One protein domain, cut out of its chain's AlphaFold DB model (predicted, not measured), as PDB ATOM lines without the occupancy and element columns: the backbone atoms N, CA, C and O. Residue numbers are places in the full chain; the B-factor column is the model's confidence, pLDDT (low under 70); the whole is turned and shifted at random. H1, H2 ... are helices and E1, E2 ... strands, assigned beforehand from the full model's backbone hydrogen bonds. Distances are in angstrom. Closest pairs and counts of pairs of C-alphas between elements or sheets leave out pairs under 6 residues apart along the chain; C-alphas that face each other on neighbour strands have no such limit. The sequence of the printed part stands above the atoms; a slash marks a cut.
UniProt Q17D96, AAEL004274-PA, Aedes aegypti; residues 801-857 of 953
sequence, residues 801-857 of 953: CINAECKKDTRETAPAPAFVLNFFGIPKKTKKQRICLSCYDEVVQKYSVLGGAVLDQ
ATOM      1  N   CYS A 801      16.864  14.180 -28.160       91.81
ATOM      2  CA  CYS A 801      16.323  12.994 -27.511       91.81
ATOM      3  C   CYS A 801      15.831  11.996 -28.569       91.81
ATOM      4  O   CYS A 801      15.233  12.389 -29.566       91.81
ATOM      5  N   ILE A 802      16.045  10.699 -28.341       91.94
ATOM      6  CA  ILE A 802      15.627   9.641 -29.268       91.94
ATOM      7  C   ILE A 802      14.098   9.513 -29.383       91.94
ATOM      8  O   ILE A 802      13.594   9.085 -30.418       91.94
ATOM      9  N   ASN A 803      13.361   9.906 -28.340       91.31
ATOM     10  CA  ASN A 803      11.910  10.024 -28.401       91.31
ATOM     11  C   ASN A 803      11.544  11.256 -29.250       91.31
ATOM     12  O   ASN A 803      11.723  12.388 -28.802       91.31
ATOM     13  N   ALA A 804      11.005  11.031 -30.450       87.12
ATOM     14  CA  ALA A 804      10.617  12.092 -31.383       87.12
ATOM     15  C   ALA A 804       9.478  12.995 -30.864       87.12
ATOM     16  O   ALA A 804       9.341  14.130 -31.317       87.12
ATOM     17  N   GLU A 805       8.687  12.534 -29.891       88.19
ATOM     18  CA  GLU A 805       7.627  13.320 -29.243       88.19
ATOM     19  C   GLU A 805       8.151  14.171 -28.067       88.19
ATOM     20  O   GLU A 805       7.407  14.943 -27.452       88.19
ATOM     21  N   CYS A 806       9.444  14.060 -27.738       91.19
ATOM     22  CA  CYS A 806      10.066  14.719 -26.595       91.19
ATOM     23  C   CYS A 806      10.229  16.235 -26.805       91.19
ATOM     24  O   CYS A 806      11.275  16.729 -27.222       91.19
ATOM     25  N   LYS A 807       9.215  17.003 -26.401       88.12
ATOM     26  CA  LYS A 807       9.211  18.483 -26.380       88.12
ATOM     27  C   LYS A 807      10.138  19.104 -25.310       88.12
ATOM     28  O   LYS A 807      10.025  20.292 -25.015       88.12
ATOM     29  N   LYS A 808      11.003  18.313 -24.666       84.50
ATOM     30  CA  LYS A 808      11.805  18.715 -23.499       84.50
ATOM     31  C   LYS A 808      13.227  19.088 -23.937       84.50
ATOM     32  O   LYS A 808      14.088  18.210 -24.007       84.50
ATOM     33  N   ASP A 809      13.485  20.383 -24.149       78.50
ATOM     34  CA  ASP A 809      14.810  20.979 -24.447       78.50
ATOM     35  C   ASP A 809      15.800  20.857 -23.262       78.50
ATOM     36  O   ASP A 809      16.275  21.822 -22.656       78.50
ATOM     37  N   THR A 810      16.110  19.617 -22.902       79.06
ATOM     38  CA  THR A 810      16.966  19.228 -21.786       79.06
ATOM     39  C   THR A 810      18.378  18.959 -22.294       79.06
ATOM     40  O   THR A 810      18.595  18.232 -23.259       79.06
ATOM     41  N   ARG A 811      19.377  19.561 -21.640       78.44
ATOM     42  CA  ARG A 811      20.797  19.370 -21.997       78.44
ATOM     43  C   ARG A 811      21.384  18.069 -21.449       78.44
ATOM     44  O   ARG A 811      22.466  17.660 -21.859       78.44
ATOM     45  N   GLU A 812      20.682  17.453 -20.508       88.06
ATOM     46  CA  GLU A 812      21.086  16.252 -19.787       88.06
ATOM     47  C   GLU A 812      20.576  15.017 -20.531       88.06
ATOM     48  O   GLU A 812      19.496  14.492 -20.259       88.06
ATOM     49  N   THR A 813      21.359  14.586 -21.526       90.94
ATOM     50  CA  THR A 813      21.050  13.405 -22.338       90.94
ATOM     51  C   THR A 813      22.089  12.297 -22.151       90.94
ATOM     52  O   THR A 813      23.278  12.462 -22.440       90.94
ATOM     53  N   ALA A 814      21.639  11.142 -21.670       91.31
ATOM     54  CA  ALA A 814      22.422   9.917 -21.528       91.31
ATOM     55  C   ALA A 814      22.503   9.162 -22.872       91.31
ATOM     56  O   ALA A 814      21.637   9.359 -23.727       91.31
ATOM     57  N   PRO A 815      23.514   8.307 -23.120       93.38
ATOM     58  CA  PRO A 815      23.438   7.337 -24.216       93.38
ATOM     59  C   PRO A 815      22.235   6.404 -24.002       93.38
ATOM     60  O   PRO A 815      22.013   5.942 -22.888       93.38
ATOM     61  N   ALA A 816      21.458   6.131 -25.051       93.94
ATOM     62  CA  ALA A 816      20.278   5.272 -24.945       93.94
ATOM     63  C   ALA A 816      20.688   3.779 -24.914       93.94
ATOM     64  O   ALA A 816      21.287   3.311 -25.888       93.94
ATOM     65  N   PRO A 817      20.402   3.021 -23.836       92.81
ATOM     66  CA  PRO A 817      20.695   1.588 -23.769       92.81
ATOM     67  C   PRO A 817      19.699   0.761 -24.594       92.81
ATOM     68  O   PRO A 817      18.629   1.239 -24.965       92.81
ATOM     69  N   ALA A 818      20.025  -0.508 -24.852       90.94
ATOM     70  CA  ALA A 818      19.260  -1.358 -25.768       90.94
ATOM     71  C   ALA A 818      17.760  -1.479 -25.427       90.94
ATOM     72  O   ALA A 818      16.943  -1.415 -26.338       90.94
ATOM     73  N   PHE A 819      17.377  -1.575 -24.147       90.50
ATOM     74  CA  PHE A 819      15.958  -1.654 -23.766       90.50
ATOM     75  C   PHE A 819      15.177  -0.371 -24.107       90.50
ATOM     76  O   PHE A 819      14.038  -0.443 -24.553       90.50
ATOM     77  N   VAL A 820      15.812   0.801 -23.999       93.06
ATOM     78  CA  VAL A 820      15.233   2.087 -24.424       93.06
ATOM     79  C   VAL A 820      15.063   2.143 -25.942       93.06
ATOM     80  O   VAL A 820      14.039   2.615 -26.426       93.06
ATOM     81  N   LEU A 821      16.043   1.644 -26.703       91.06
ATOM     82  CA  LEU A 821      15.940   1.556 -28.164       91.06
ATOM     83  C   LEU A 821      14.760   0.661 -28.577       91.06
ATOM     84  O   LEU A 821      13.943   1.060 -29.408       91.06
ATOM     85  N   ASN A 822      14.632  -0.501 -27.929       88.44
ATOM     86  CA  ASN A 822      13.553  -1.461 -28.157       88.44
ATOM     87  C   ASN A 822      12.170  -0.891 -27.787       88.44
ATOM     88  O   ASN A 822      11.213  -1.130 -28.519       88.44
ATOM     89  N   PHE A 823      12.063  -0.117 -26.699       90.06
ATOM     90  CA  PHE A 823      10.809   0.513 -26.264       90.06
ATOM     91  C   PHE A 823      10.230   1.462 -27.317       90.06
ATOM     92  O   PHE A 823       9.043   1.400 -27.623       90.06
ATOM     93  N   PHE A 824      11.072   2.322 -27.898       88.62
ATOM     94  CA  PHE A 824      10.653   3.242 -28.960       88.62
ATOM     95  C   PHE A 824      10.595   2.580 -30.350       88.62
ATOM     96  O   PHE A 824      10.249   3.249 -31.321       88.62
ATOM     97  N   GLY A 825      10.946   1.293 -30.474       87.00
ATOM     98  CA  GLY A 825      11.010   0.581 -31.755       87.00
ATOM     99  C   GLY A 825      12.111   1.087 -32.695       87.00
ATOM    100  O   GLY A 825      11.989   0.961 -33.910       87.00
ATOM    101  N   ILE A 826      13.174   1.706 -32.167       86.50
ATOM    102  CA  ILE A 826      14.190   2.387 -32.980       86.50
ATOM    103  C   ILE A 826      15.436   1.497 -33.104       86.50
ATOM    104  O   ILE A 826      16.081   1.226 -32.090       86.50
ATOM    105  N   PRO A 827      15.854   1.094 -34.322       85.12
ATOM    106  CA  PRO A 827      17.017   0.230 -34.499       85.12
ATOM    107  C   PRO A 827      18.308   0.888 -33.991       85.12
ATOM    108  O   PRO A 827      18.464   2.117 -34.026       85.12
ATOM    109  N   LYS A 828      19.257   0.058 -33.544       84.56
ATOM    110  CA  LYS A 828      20.609   0.474 -33.132       84.56
ATOM    111  C   LYS A 828      21.333   1.109 -34.322       84.56
ATOM    112  O   LYS A 828      21.593   0.446 -35.318       84.56
ATOM    113  N   LYS A 829      21.678   2.393 -34.224       82.81
ATOM    114  CA  LYS A 829      22.393   3.137 -35.273       82.81
ATOM    115  C   LYS A 829      23.861   3.317 -34.888       82.81
ATOM    116  O   LYS A 829      24.200   3.500 -33.725       82.81
ATOM    117  N   THR A 830      24.741   3.352 -35.890       75.44
ATOM    118  CA  THR A 830      26.189   3.601 -35.713       75.44
ATOM    119  C   THR A 830      26.501   4.960 -35.069       75.44
ATOM    120  O   THR A 830      27.560   5.158 -34.474       75.44
ATOM    121  N   LYS A 831      25.565   5.914 -35.151       80.50
ATOM    122  CA  LYS A 831      25.600   7.186 -34.420       80.50
ATOM    123  C   LYS A 831      25.018   6.990 -33.020       80.50
ATOM    124  O   LYS A 831      23.888   6.533 -32.897       80.50
ATOM    125  N   LYS A 832      25.752   7.425 -31.986       81.69
ATOM    126  CA  LYS A 832      25.359   7.324 -30.567       81.69
ATOM    127  C   LYS A 832      24.009   8.002 -30.285       81.69
ATOM    128  O   LYS A 832      23.966   9.203 -30.019       81.69
ATOM    129  N   GLN A 833      22.934   7.217 -30.320       90.44
ATOM    130  CA  GLN A 833      21.591   7.614 -29.899       90.44
ATOM    131  C   GLN A 833      21.595   8.003 -28.414       90.44
ATOM    132  O   GLN A 833      22.310   7.400 -27.606       90.44
ATOM    133  N   ARG A 834      20.815   9.024 -28.051       92.56
ATOM    134  CA  ARG A 834      20.735   9.550 -26.684       92.56
ATOM    135  C   ARG A 834      19.302   9.799 -26.251       92.56
ATOM    136  O   ARG A 834      18.445  10.073 -27.078       92.56
ATOM    137  N   ILE A 835      19.061   9.750 -24.952       94.75
ATOM    138  CA  ILE A 835      17.762  10.001 -24.333       94.75
ATOM    139  C   ILE A 835      17.920  11.007 -23.192       94.75
ATOM    140  O   ILE A 835      18.933  10.989 -22.494       94.75
ATOM    141  N   CYS A 836      16.957  11.913 -23.014       94.94
ATOM    142  CA  CYS A 836      16.924  12.766 -21.824       94.94
ATOM    143  C   CYS A 836      16.502  11.962 -20.592       94.94
ATOM    144  O   CYS A 836      15.704  11.035 -20.726       94.94
ATOM    145  N   LEU A 837      16.996  12.333 -19.406       93.12
ATOM    146  CA  LEU A 837      16.735  11.586 -18.164       93.12
ATOM    147  C   LEU A 837      15.239  11.304 -17.960       93.12
ATOM    148  O   LEU A 837      14.845  10.150 -17.913       93.12
ATOM    149  N   SER A 838      14.376  12.320 -18.046       93.75
ATOM    150  CA  SER A 838      12.934  12.100 -17.843       93.75
ATOM    151  C   SER A 838      12.266  11.126 -18.830       93.75
ATOM    152  O   SER A 838      11.301  10.475 -18.456       93.75
ATOM    153  N   CYS A 839      12.757  10.988 -20.072       93.88
ATOM    154  CA  CYS A 839      12.239   9.966 -20.994       93.88
ATOM    155  C   CYS A 839      12.882   8.591 -20.771       93.88
ATOM    156  O   CYS A 839      12.308   7.586 -21.172       93.88
ATOM    157  N   TYR A 840      14.056   8.527 -20.144       94.94
ATOM    158  CA  TYR A 840      14.613   7.278 -19.630       94.94
ATOM    159  C   TYR A 840      13.782   6.785 -18.436       94.94
ATOM    160  O   TYR A 840      13.375   5.625 -18.420       94.94
ATOM    161  N   ASP A 841      13.440   7.682 -17.509       94.75
ATOM    162  CA  ASP A 841      12.621   7.387 -16.329       94.75
ATOM    163  C   ASP A 841      11.204   6.925 -16.724       94.75
ATOM    164  O   ASP A 841      10.727   5.910 -16.220       94.75
ATOM    165  N   GLU A 842      10.570   7.586 -17.704       93.44
ATOM    166  CA  GLU A 842       9.286   7.170 -18.306       93.44
ATOM    167  C   GLU A 842       9.334   5.730 -18.865       93.44
ATOM    168  O   GLU A 842       8.393   4.954 -18.680       93.44
ATOM    169  N   VAL A 843      10.439   5.344 -19.517       93.62
ATOM    170  CA  VAL A 843      10.637   3.984 -20.053       93.62
ATOM    171  C   VAL A 843      10.860   2.966 -18.936       93.62
ATOM    172  O   VAL A 843      10.268   1.888 -18.972       93.62
ATOM    173  N   VAL A 844      11.681   3.295 -17.934       95.19
ATOM    174  CA  VAL A 844      11.922   2.426 -16.770       95.19
ATOM    175  C   VAL A 844      10.625   2.197 -15.995       95.19
ATOM    176  O   VAL A 844      10.309   1.053 -15.677       95.19
ATOM    177  N   GLN A 845       9.822   3.239 -15.769       95.00
ATOM    178  CA  GLN A 845       8.523   3.120 -15.104       95.00
ATOM    179  C   GLN A 845       7.562   2.220 -15.892       95.00
ATOM    180  O   GLN A 845       6.935   1.335 -15.310       95.00
ATOM    181  N   LYS A 846       7.469   2.384 -17.219       92.75
ATOM    182  CA  LYS A 846       6.629   1.517 -18.059       92.75
ATOM    183  C   LYS A 846       7.102   0.058 -18.056       92.75
ATOM    184  O   LYS A 846       6.262  -0.827 -17.937       92.75
ATOM    185  N   TYR A 847       8.409  -0.211 -18.108       93.12
ATOM    186  CA  TYR A 847       8.921  -1.578 -17.944       93.12
ATOM    187  C   TYR A 847       8.686  -2.142 -16.538       93.12
ATOM    188  O   TYR A 847       8.413  -3.332 -16.420       93.12
ATOM    189  N   SER A 848       8.717  -1.315 -15.489       94.31
ATOM    190  CA  SER A 848       8.389  -1.747 -14.124       94.31
ATOM    191  C   SER A 848       6.930  -2.192 -13.988       94.31
ATOM    192  O   SER A 848       6.668  -3.160 -13.284       94.31
ATOM    193  N   VAL A 849       5.991  -1.534 -14.678       94.00
ATOM    194  CA  VAL A 849       4.573  -1.950 -14.711       94.00
ATOM    195  C   VAL A 849       4.400  -3.274 -15.462       94.00
ATOM    196  O   VAL A 849       3.708  -4.161 -14.975       94.00
ATOM    197  N   LEU A 850       5.066  -3.439 -16.611       92.25
ATOM    198  CA  LEU A 850       5.045  -4.700 -17.367       92.25
ATOM    199  C   LEU A 850       5.687  -5.857 -16.577       92.25
ATOM    200  O   LEU A 850       5.190  -6.977 -16.614       92.25
ATOM    201  N   GLY A 851       6.774  -5.584 -15.848       92.56
ATOM    202  CA  GLY A 851       7.425  -6.555 -14.968       92.56
ATOM    203  C   GLY A 851       6.553  -6.955 -13.778       92.56
ATOM    204  O   GLY A 851       6.486  -8.138 -13.467       92.56
ATOM    205  N   GLY A 852       5.848  -5.993 -13.168       94.00
ATOM    206  CA  GLY A 852       4.847  -6.250 -12.128       94.00
ATOM    207  C   GLY A 852       3.769  -7.212 -12.618       94.00
ATOM    208  O   GLY A 852       3.669  -8.311 -12.093       94.00
ATOM    209  N   ALA A 853       3.085  -6.877 -13.717       92.81
ATOM    210  CA  ALA A 853       2.033  -7.724 -14.283       92.81
ATOM    211  C   ALA A 853       2.483  -9.177 -14.550       92.81
ATOM    212  O   ALA A 853       1.754 -10.108 -14.228       92.81
ATOM    213  N   VAL A 854       3.701  -9.394 -15.069       93.44
ATOM    214  CA  VAL A 854       4.238 -10.753 -15.289       93.44
ATOM    215  C   VAL A 854       4.488 -11.509 -13.976       93.44
ATOM    216  O   VAL A 854       4.296 -12.724 -13.947       93.44
ATOM    217  N   LEU A 855       4.902 -10.824 -12.905       93.88
ATOM    218  CA  LEU A 855       5.078 -11.412 -11.568       93.88
ATOM    219  C   LEU A 855       3.732 -11.678 -10.877       93.88
ATOM    220  O   LEU A 855       3.569 -12.725 -10.258       93.88
ATOM    221  N   ASP A 856       2.759 -10.785 -11.066       93.62
ATOM    222  CA  ASP A 856       1.369 -10.901 -10.603       93.62
ATOM    223  C   ASP A 856       0.549 -11.921 -11.434       93.62
ATOM    224  O   ASP A 856      -0.670 -12.019 -11.293       93.62
ATOM    225  N   GLN A 857       1.214 -12.674 -12.322       93.75
ATOM    226  CA  GLN A 857       0.654 -13.676 -13.240       93.75
ATOM    227  C   GLN A 857      -0.432 -13.129 -14.197       93.75
ATOM    228  O   GLN A 857      -1.211 -13.884 -14.783       93.75
TER     229      GLN A 857
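What this domain is: This is residues 801 to 857 of the 953 residues of the protein "AAEL004274-PA" of Aedes aegypti (UniProt Q17D96). A small head of loops, holding a two-strand ladder E1 and E2 and the short helix H1, gives off one long helix, H2, whose far part sticks out as an arm with residues 848 to 857. The arm makes the length, and the head is made largely of loops. The printed part has 57 residues, with E1, H1, E2 and H2 in that order along the chain; the two strands are antiparallel and the class is mostly helix. The whole is only just loose, close to compact, with a radius of gyration of the C-alphas of 12.4 A and spans of 38 by 23 by 17 A.

Where its parts are: Residues 801 to 812 come first and hold no named element. Strand E1 is residues 813 to 815, beginning at C-alpha 813 (21.050, 13.405, -22.338). Helix H1 is residues 818 to 823, 8.7 A from first to last C-alpha. Strand E2 is residues 834 to 836. Helix H2 is residues 837 to 855, 26.6 A long, ending at C-alpha 855 (5.078, -11.412, -11.568).

How they stand to each other: E1 and E2 are antiparallel neighbours at 143 degrees, with N 814 and O 835 within hydrogen-bond range at 2.8 A. The closest C-alphas of E1 and H2 are those of Thr 813 and Leu 837, 6.3 A apart. H1 and H2 only just touch, with 3 pairs of C-alphas within 8 A; H2 does so with residues 840 to 843 alone. Their closest C-alphas are those of Val 820 and Val 843, 6.6 A apart. Their lines are about perpendicular, at 79 degrees. In H1 and H2 every O i to N i+4 pair is within hydrogen-bond range.

The domain as a whole: The C-alphas farthest apart are those of Arg 811 and Gln 857, 39.7 A. The printed part has no cut. The links E1 to H1 and E2 to H2 are tight, and H1 to E2 is short. No printed residue is under 70 in pLDDT.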